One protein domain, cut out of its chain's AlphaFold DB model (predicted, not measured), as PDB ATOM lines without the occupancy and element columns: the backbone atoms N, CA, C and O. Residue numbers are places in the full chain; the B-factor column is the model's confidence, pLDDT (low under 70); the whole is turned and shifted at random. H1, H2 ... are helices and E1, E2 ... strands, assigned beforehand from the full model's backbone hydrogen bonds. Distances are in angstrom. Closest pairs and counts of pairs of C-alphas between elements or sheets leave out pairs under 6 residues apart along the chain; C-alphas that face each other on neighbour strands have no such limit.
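AT A GLANCE: This is residues 3 to 66 of the 187 residues of an uncharacterized protein of Antricoccus suffuscus (UniProt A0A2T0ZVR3). A twisted sheet of four strands, drawn out at one end by the long hairpin E2 and E3, has one helix, H1, set off from it; residues 50 to 66, with no named element, fold back past H1 towards E4. The 64 printed residues hold E1, E2, E3, E4, H1 in that order, class mixed; the sheet, E3 E2 E1 E4, is antiparallel. The whole is compact, radius of gyration of the C-alphas 11.8 A, spanning 34 by 26 by 20 A.

IN THESE COORDINATES: E1, residues 3 to 6, begins at C-alpha 3 (179.238, 229.024, 161.314). E2, 9 to 16, measures 21.8 A; E3, 19 to 25, 19.6 A. E4 is 34 to 36. H1, 39 to 49, 15.1 A, ends at C-alpha 49 (193.709, 220.452, 167.074).

HOW THE PARTS SIT: E1, E2 and E3 form a meander, each strand the antiparallel neighbour of the one before: N 4 and O 11 are 2.9 A apart, N 12 and O 23 2.8 A. E4 beside E1, N 3 to O 35 2.8 A, completes a Greek key, the first strand neighbouring the fourth. H1, every O i to N i+4 pair within hydrogen-bond range, is not on the sheet; E2 and H1 are only just apart, closest 8.5 A.

THE WHOLE: The C-alphas of Gly 18 and Thr 52, the farthest apart, are 34.5 A apart. The printed part has no cut and no long link. Residues 50 to 53 have pLDDT under 70.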
ATOM      1  N   ILE A   3     178.534 229.602 162.458       96.12
ATOM      2  CA  ILE A   3     179.238 229.024 161.314       96.12
ATOM      3  C   ILE A   3     178.191 228.457 160.368       96.12
ATOM      4  O   ILE A   3     177.303 227.737 160.813       96.12
ATOM      5  N   GLN A   4     178.302 228.766 159.081       95.31
ATOM      6  CA  GLN A   4     177.422 228.239 158.042       95.31
ATOM      7  C   GLN A   4     178.241 227.617 156.921       95.31
ATOM      8  O   GLN A   4     179.281 228.148 156.528       95.31
ATOM      9  N   THR A   5     177.742 226.514 156.376       93.12
ATOM     10  CA  THR A   5     178.284 225.928 155.151       93.12
ATOM     11  C   THR A   5     177.833 226.767 153.955       93.12
ATOM     12  O   THR A   5     176.652 227.081 153.819       93.12
ATOM     13  N   ALA A   6     178.769 227.133 153.084       85.81
ATOM     14  CA  ALA A   6     178.552 227.945 151.891       85.81
ATOM     15  C   ALA A   6     179.265 227.295 150.690       85.81
ATOM     16  O   ALA A   6     180.353 227.704 150.280       85.81
ATOM     17  N   GLY A   7     178.657 226.240 150.140       81.69
ATOM     18  CA  GLY A   7     179.280 225.422 149.094       81.69
ATOM     19  C   GLY A   7     180.479 224.640 149.638       81.69
ATOM     20  O   GLY A   7     180.348 223.921 150.623       81.69
ATOM     21  N   GLU A   8     181.646 224.789 149.006       82.94
ATOM     22  CA  GLU A   8     182.907 224.152 149.436       82.94
ATOM     23  C   GLU A   8     183.642 224.918 150.549       82.94
ATOM     24  O   GLU A   8     184.662 224.463 151.068       82.94
ATOM     25  N   ARG A   9     183.140 226.101 150.910       88.19
ATOM     26  CA  ARG A   9     183.681 226.934 151.982       88.19
ATOM     27  C   ARG A   9     182.719 226.994 153.153       88.19
ATOM     28  O   ARG A   9     181.535 226.691 153.033       88.19
ATOM     29  N   SER A  10     183.237 227.453 154.282       93.69
ATOM     30  CA  SER A  10     182.417 227.826 155.424       93.69
ATOM     31  C   SER A  10     182.574 229.312 155.709       93.69
ATOM     32  O   SER A  10     183.626 229.916 155.480       93.69
ATOM     33  N   VAL A  11     181.503 229.915 156.208       95.44
ATOM     34  CA  VAL A  11     181.475 231.311 156.639       95.44
ATOM     35  C   VAL A  11     181.299 231.361 158.147       95.44
ATOM     36  O   VAL A  11     180.513 230.606 158.714       95.44
ATOM     37  N   ILE A  12     182.024 232.262 158.800       96.06
ATOM     38  CA  ILE A  12     181.855 232.583 160.215       96.06
ATOM     39  C   ILE A  12     181.234 233.963 160.318       96.06
ATOM     40  O   ILE A  12     181.761 234.928 159.769       96.06
ATOM     41  N   TRP A  13     180.162 234.042 161.092       97.19
ATOM     42  CA  TRP A  13     179.541 235.258 161.570       97.19
ATOM     43  C   TRP A  13     179.889 235.483 163.039       97.19
ATOM     44  O   TRP A  13     179.773 234.582 163.877       97.19
ATOM     45  N   ALA A  14     180.265 236.700 163.395       95.50
ATOM     46  CA  ALA A  14     180.478 237.077 164.788       95.50
ATOM     47  C   ALA A  14     179.983 238.498 165.040       95.50
ATOM     48  O   ALA A  14     179.809 239.272 164.105       95.50
ATOM     49  N   ILE A  15     179.739 238.824 166.307       92.25
ATOM     50  CA  ILE A  15     179.483 240.198 166.729       92.25
ATOM     51  C   ILE A  15     180.756 240.684 167.413       92.25
ATOM     52  O   ILE A  15     181.181 240.090 168.402       92.25
ATOM     53  N   VAL A  16     181.375 241.724 166.864       88.38
ATOM     54  CA  VAL A  16     182.634 242.302 167.341       88.38
ATOM     55  C   VAL A  16     182.437 243.805 167.468       88.38
ATOM     56  O   VAL A  16     181.998 244.459 166.523       88.38
ATOM     57  N   LEU A  17     182.696 244.341 168.664       85.00
ATOM     58  CA  LEU A  17     182.411 245.740 169.009       85.00
ATOM     59  C   LEU A  17     180.963 246.159 168.682       85.00
ATOM     60  O   LEU A  17     180.734 247.280 168.259       85.00
ATOM     61  N   GLY A  18     179.983 245.256 168.807       86.06
ATOM     62  CA  GLY A  18     178.582 245.536 168.455       86.06
ATOM     63  C   GLY A  18     178.268 245.523 166.950       86.06
ATOM     64  O   GLY A  18     177.121 245.722 166.565       86.06
ATOM     65  N   THR A  19     179.249 245.244 166.085       90.50
ATOM     66  CA  THR A  19     179.048 245.100 164.631       90.50
ATOM     67  C   THR A  19     179.040 243.640 164.221       90.50
ATOM     68  O   THR A  19     179.737 242.816 164.815       90.50
ATOM     69  N   LEU A  20     178.256 243.301 163.199       96.25
ATOM     70  CA  LEU A  20     178.280 241.960 162.632       96.25
ATOM     71  C   LEU A  20     179.456 241.856 161.661       96.25
ATOM     72  O   LEU A  20     179.615 242.698 160.783       96.25
ATOM     73  N   VAL A  21     180.246 240.798 161.780       96.69
ATOM     74  CA  VAL A  21     181.357 240.502 160.873       96.69
ATOM     75  C   VAL A  21     181.154 239.163 160.190       96.69
ATOM     76  O   VAL A  21     180.567 238.254 160.777       96.69
ATOM     77  N   ARG A  22     181.680 239.036 158.970       96.69
ATOM     78  CA  ARG A  22     181.760 237.786 158.212       96.69
ATOM     79  C   ARG A  22     183.199 237.517 157.805       96.69
ATOM     80  O   ARG A  22     183.865 238.408 157.284       96.69
ATOM     81  N   ARG A  23     183.639 236.273 157.953       95.56
ATOM     82  CA  ARG A  23     184.885 235.776 157.362       95.56
ATOM     83  C   ARG A  23     184.646 234.440 156.681       95.56
ATOM     84  O   ARG A  23     183.929 233.600 157.218       95.56
ATOM     85  N   GLU A  24     185.251 234.245 155.518       93.69
ATOM     86  CA  GLU A  24     185.278 232.943 154.853       93.69
ATOM     87  C   GLU A  24     186.538 232.177 155.236       93.69
ATOM     88  O   GLU A  24     187.607 232.765 155.417       93.69
ATOM     89  N   PHE A  25     186.420 230.860 155.338       91.00
ATOM     90  CA  PHE A  25     187.556 229.981 155.560       91.00
ATOM     91  C   PHE A  25     187.367 228.651 154.830       91.00
ATOM     92  O   PHE A  25     186.254 228.253 154.470       91.00
ATOM     93  N   HIS A  26     188.486 227.969 154.600       88.19
ATOM     94  CA  HIS A  26     188.485 226.609 154.082       88.19
ATOM     95  C   HIS A  26     188.235 225.640 155.231       88.19
ATOM     96  O   HIS A  26     188.988 225.602 156.201       88.19
ATOM     97  N   GLY A  27     187.156 224.883 155.118       86.31
ATOM     98  CA  GLY A  27     186.690 223.963 156.140       86.31
ATOM     99  C   GLY A  27     185.221 223.656 155.902       86.31
ATOM    100  O   GLY A  27     184.501 224.459 155.301       86.31
ATOM    101  N   ARG A  28     184.780 222.487 156.357       87.38
ATOM    102  CA  ARG A  28     183.388 222.052 156.256       87.38
ATOM    103  C   ARG A  28     182.902 221.654 157.639       87.38
ATOM    104  O   ARG A  28     183.616 220.969 158.365       87.38
ATOM    105  N   LEU A  29     181.689 222.072 157.979       90.44
ATOM    106  CA  LEU A  29     180.991 221.533 159.136       90.44
ATOM    107  C   LEU A  29     180.594 220.080 158.852       90.44
ATOM    108  O   LEU A  29     180.063 219.768 157.781       90.44
ATOM    109  N   ASP A  30     180.851 219.194 159.806       87.12
ATOM    110  CA  ASP A  30     180.389 217.814 159.745       87.12
ATOM    111  C   ASP A  30     179.210 217.614 160.699       87.12
ATOM    112  O   ASP A  30     179.228 218.095 161.828       87.12
ATOM    113  N   GLY A  31     178.136 216.986 160.217       84.19
ATOM    114  CA  GLY A  31     176.905 216.790 160.997       84.19
ATOM    115  C   GLY A  31     175.992 218.021 161.158       84.19
ATOM    116  O   GLY A  31     174.895 217.875 161.692       84.19
ATOM    117  N   ALA A  32     176.374 219.206 160.666       86.44
ATOM    118  CA  ALA A  32     175.530 220.407 160.658       86.44
ATOM    119  C   ALA A  32     175.800 221.293 159.429       86.44
ATOM    120  O   ALA A  32     176.919 221.345 158.933       86.44
ATOM    121  N   ALA A  33     174.787 222.026 158.956       91.19
ATOM    122  CA  ALA A  33     174.955 223.043 157.908       91.19
ATOM    123  C   ALA A  33     175.045 224.472 158.473       91.19
ATOM    124  O   ALA A  33     175.554 225.368 157.800       91.19
ATOM    125  N   ASP A  34     174.560 224.678 159.699       94.81
ATOM    126  CA  ASP A  34     174.515 225.961 160.393       94.81
ATOM    127  C   ASP A  34     174.508 225.725 161.911       94.81
ATOM    128  O   ASP A  34     173.697 224.938 162.400       94.81
ATOM    129  N   ILE A  35     175.411 226.376 162.648       96.44
ATOM    130  CA  ILE A  35     175.520 226.241 164.105       96.44
ATOM    131  C   ILE A  35     176.106 227.505 164.737       96.44
ATOM    132  O   ILE A  35     177.117 228.038 164.275       96.44
ATOM    133  N   ALA A  36     175.518 227.989 165.830       97.25
ATOM    134  CA  ALA A  36     176.197 228.934 166.709       97.25
ATOM    135  C   ALA A  36     176.985 228.214 167.802       97.25
ATOM    136  O   ALA A  36     176.495 227.268 168.401       97.25
ATOM    137  N   VAL A  37     178.188 228.700 168.097       96.62
ATOM    138  CA  VAL A  37     179.081 228.162 169.133       96.62
ATOM    139  C   VAL A  37     179.742 229.290 169.930       96.62
ATOM    140  O   VAL A  37     179.804 230.450 169.485       96.62
ATOM    141  N   SER A  38     180.243 228.952 171.121       95.94
ATOM    142  CA  SER A  38     181.150 229.814 171.887       95.94
ATOM    143  C   SER A  38     182.430 230.050 171.083       95.94
ATOM    144  O   SER A  38     183.049 229.104 170.600       95.94
ATOM    145  N   ALA A  39     182.819 231.318 170.919       92.50
ATOM    146  CA  ALA A  39     184.061 231.652 170.220       92.50
ATOM    147  C   ALA A  39     185.290 231.195 171.021       92.50
ATOM    148  O   ALA A  39     186.248 230.704 170.435       92.50
ATOM    149  N   THR A  40     185.234 231.314 172.351       94.00
ATOM    150  CA  THR A  40     186.308 230.900 173.262       94.00
ATOM    151  C   THR A  40     186.515 229.390 173.237       94.00
ATOM    152  O   THR A  40     187.648 228.927 173.115       94.00
ATOM    153  N   ASP A  41     185.429 228.618 173.288       95.44
ATOM    154  CA  ASP A  41     185.518 227.154 173.308       95.44
ATOM    155  C   ASP A  41     186.028 226.641 171.957       95.44
ATOM    156  O   ASP A  41     186.881 225.760 171.908       95.44
ATOM    157  N   LEU A  42     185.570 227.240 170.848       93.56
ATOM    158  CA  LEU A  42     186.074 226.872 169.527       93.56
ATOM    159  C   LEU A  42     187.554 227.231 169.363       93.56
ATOM    160  O   LEU A  42     188.300 226.427 168.815       93.56
ATOM    161  N   ALA A  43     187.983 228.408 169.829       91.50
ATOM    162  CA  ALA A  43     189.394 228.791 169.807       91.50
ATOM    163  C   ALA A  43     190.253 227.793 170.600       91.50
ATOM    164  O   ALA A  43     191.280 227.341 170.108       91.50
ATOM    165  N   THR A  44     189.769 227.364 171.768       92.50
ATOM    166  CA  THR A  44     190.442 226.353 172.597       92.50
ATOM    167  C   THR A  44     190.576 225.023 171.847       92.50
ATOM    168  O   THR A  44     191.657 224.438 171.806       92.50
ATOM    169  N   ASN A  45     189.507 224.560 171.192       91.81
ATOM    170  CA  ASN A  45     189.536 223.326 170.402       91.81
ATOM    171  C   ASN A  45     190.458 223.437 169.175       91.81
ATOM    172  O   ASN A  45     191.136 222.469 168.829       91.81
ATOM    173  N   LEU A  46     190.506 224.606 168.529       89.50
ATOM    174  CA  LEU A  46     191.419 224.885 167.419       89.50
ATOM    175  C   LEU A  46     192.881 224.798 167.866       89.50
ATOM    176  O   LEU A  46     193.659 224.098 167.221       89.50
ATOM    177  N   ASP A  47     193.239 225.439 168.978       87.62
ATOM    178  CA  ASP A  47     194.610 225.442 169.501       87.62
ATOM    179  C   ASP A  47     195.096 224.025 169.838       87.62
ATOM    180  O   ASP A  47     196.237 223.660 169.549       87.62
ATOM    181  N   VAL A  48     194.207 223.183 170.377       84.94
ATOM    182  CA  VAL A  48     194.495 221.762 170.620       84.94
ATOM    183  C   VAL A  48     194.658 220.997 169.298       84.94
ATOM    184  O   VAL A  48     195.608 220.227 169.134       84.94
ATOM    185  N   SER A  49     193.767 221.219 168.327       77.19
ATOM    186  CA  SER A  49     193.709 220.452 167.074       77.19
ATOM    187  C   SER A  49     194.840 220.752 166.092       77.19
ATOM    188  O   SER A  49     195.277 219.831 165.397       77.19
ATOM    189  N   VAL A  50     195.334 221.996 166.018       67.25
ATOM    190  CA  VAL A  50     196.419 222.400 165.091       67.25
ATOM    191  C   VAL A  50     197.681 221.549 165.284       67.25
ATOM    192  O   VAL A  50     198.483 221.399 164.366       67.25
ATOM    193  N   SER A  51     197.831 220.922 166.453       59.84
ATOM    194  CA  SER A  51     198.956 220.047 166.775       59.84
ATOM    195  C   SER A  51     198.770 218.565 166.394       59.84
ATOM    196  O   SER A  51     199.748 217.820 166.440       59.84
ATOM    197  N   THR A  52     197.557 218.105 166.038       57.66
ATOM    198  CA  THR A  52     197.240 216.657 166.040       57.66
ATOM    199  C   THR A  52     196.223 216.144 165.006       57.66
ATOM    200  O   THR A  52     196.183 214.932 164.791       57.66
ATOM    201  N   SER A  53     195.401 216.983 164.355       66.56
ATOM    202  CA  SER A  53     194.304 216.498 163.491       66.56
ATOM    203  C   SER A  53     193.844 217.508 162.431       66.56
ATOM    204  O   SER A  53     193.905 218.718 162.637       66.56
ATOM    205  N   ALA A  54     193.314 216.997 161.311       78.44
ATOM    206  CA  ALA A  54     192.595 217.779 160.297       78.44
ATOM    207  C   ALA A  54     191.134 218.101 160.692       78.44
ATOM    208  O   ALA A  54     190.451 218.834 159.978       78.44
ATOM    209  N   TYR A  55     190.656 217.545 161.810       85.56
ATOM    210  CA  TYR A  55     189.311 217.736 162.347       85.56
ATOM    211  C   TYR A  55     189.364 218.459 163.683       85.56
ATOM    212  O   TYR A  55     190.087 218.037 164.583       85.56
ATOM    213  N   VAL A  56     188.528 219.485 163.814       89.06
ATOM    214  CA  VAL A  56     188.327 220.243 165.048       89.06
ATOM    215  C   VAL A  56     186.956 219.874 165.590       89.06
ATOM    216  O   VAL A  56     185.952 220.076 164.904       89.06
ATOM    217  N   GLU A  57     186.910 219.353 166.812       90.44
ATOM    218  CA  GLU A  57     185.638 219.060 167.470       90.44
ATOM    219  C   GLU A  57     184.860 220.363 167.694       90.44
ATOM    220  O   GLU A  57     185.398 221.346 168.219       90.44
ATOM    221  N   LEU A  58     183.587 220.391 167.291       91.81
ATOM    222  CA  LEU A  58     182.744 221.563 167.496       91.81
ATOM    223  C   LEU A  58     182.296 221.639 168.962       91.81
ATOM    224  O   LEU A  58     181.862 220.636 169.527       91.81
ATOM    225  N   PRO A  59     182.333 222.828 169.590       94.25
ATOM    226  CA  PRO A  59     181.700 223.017 170.887       94.25
ATOM    227  C   PRO A  59     180.191 222.755 170.830       94.25
ATOM    228  O   PRO A  59     179.571 222.776 169.764       94.25
ATOM    229  N   ALA A  60     179.576 222.605 172.005       94.81
ATOM    230  CA  ALA A  60     178.126 222.506 172.116       94.81
ATOM    231  C   ALA A  60     177.419 223.701 171.449       94.81
ATOM    232  O   ALA A  60     177.888 224.845 171.522       94.81
ATOM    233  N   SER A  61     176.256 223.437 170.838       96.19
ATOM    234  CA  SER A  61     175.461 224.497 170.212       96.19
ATOM    235  C   SER A  61     175.084 225.580 171.228       96.19
ATOM    236  O   SER A  61     174.645 225.327 172.351       96.19
ATOM    237  N   ALA A  62     175.237 226.817 170.780       96.19
ATOM    238  CA  ALA A  62     174.859 228.051 171.436       96.19
ATOM    239  C   ALA A  62     173.823 228.824 170.596       96.19
ATOM    240  O   ALA A  62     173.752 230.051 170.694       96.19
ATOM    241  N   ASP A  63     173.021 228.140 169.768       96.06
ATOM    242  CA  ASP A  63     172.022 228.766 168.881       96.06
ATOM    243  C   ASP A  63     171.061 229.687 169.637       96.06
ATOM    244  O   ASP A  63     170.807 230.814 169.213       96.06
ATOM    245  N   THR A  64     170.620 229.273 170.824       95.88
ATOM    246  CA  THR A  64     169.736 230.070 171.690       95.88
ATOM    247  C   THR A  64     170.384 231.354 172.216       95.88
ATOM    248  O   THR A  64     169.679 232.258 172.672       95.88
ATOM    249  N   LYS A  65     171.717 231.476 172.154       93.50
ATOM    250  CA  LYS A  65     172.484 232.664 172.566       93.50
ATOM    251  C   LYS A  65     172.805 233.598 171.398       93.50
ATOM    252  O   LYS A  65     173.256 234.716 171.632       93.50
ATOM    253  N   TRP A  66     172.578 233.183 170.152       94.69
ATOM    254  CA  TRP A  66     172.811 234.039 168.993       94.69
ATOM    255  C   TRP A  66     171.807 235.202 168.962       94.69
ATOM    256  O   TRP A  66     170.628 235.037 169.282       94.69
TER     257      TRP A  66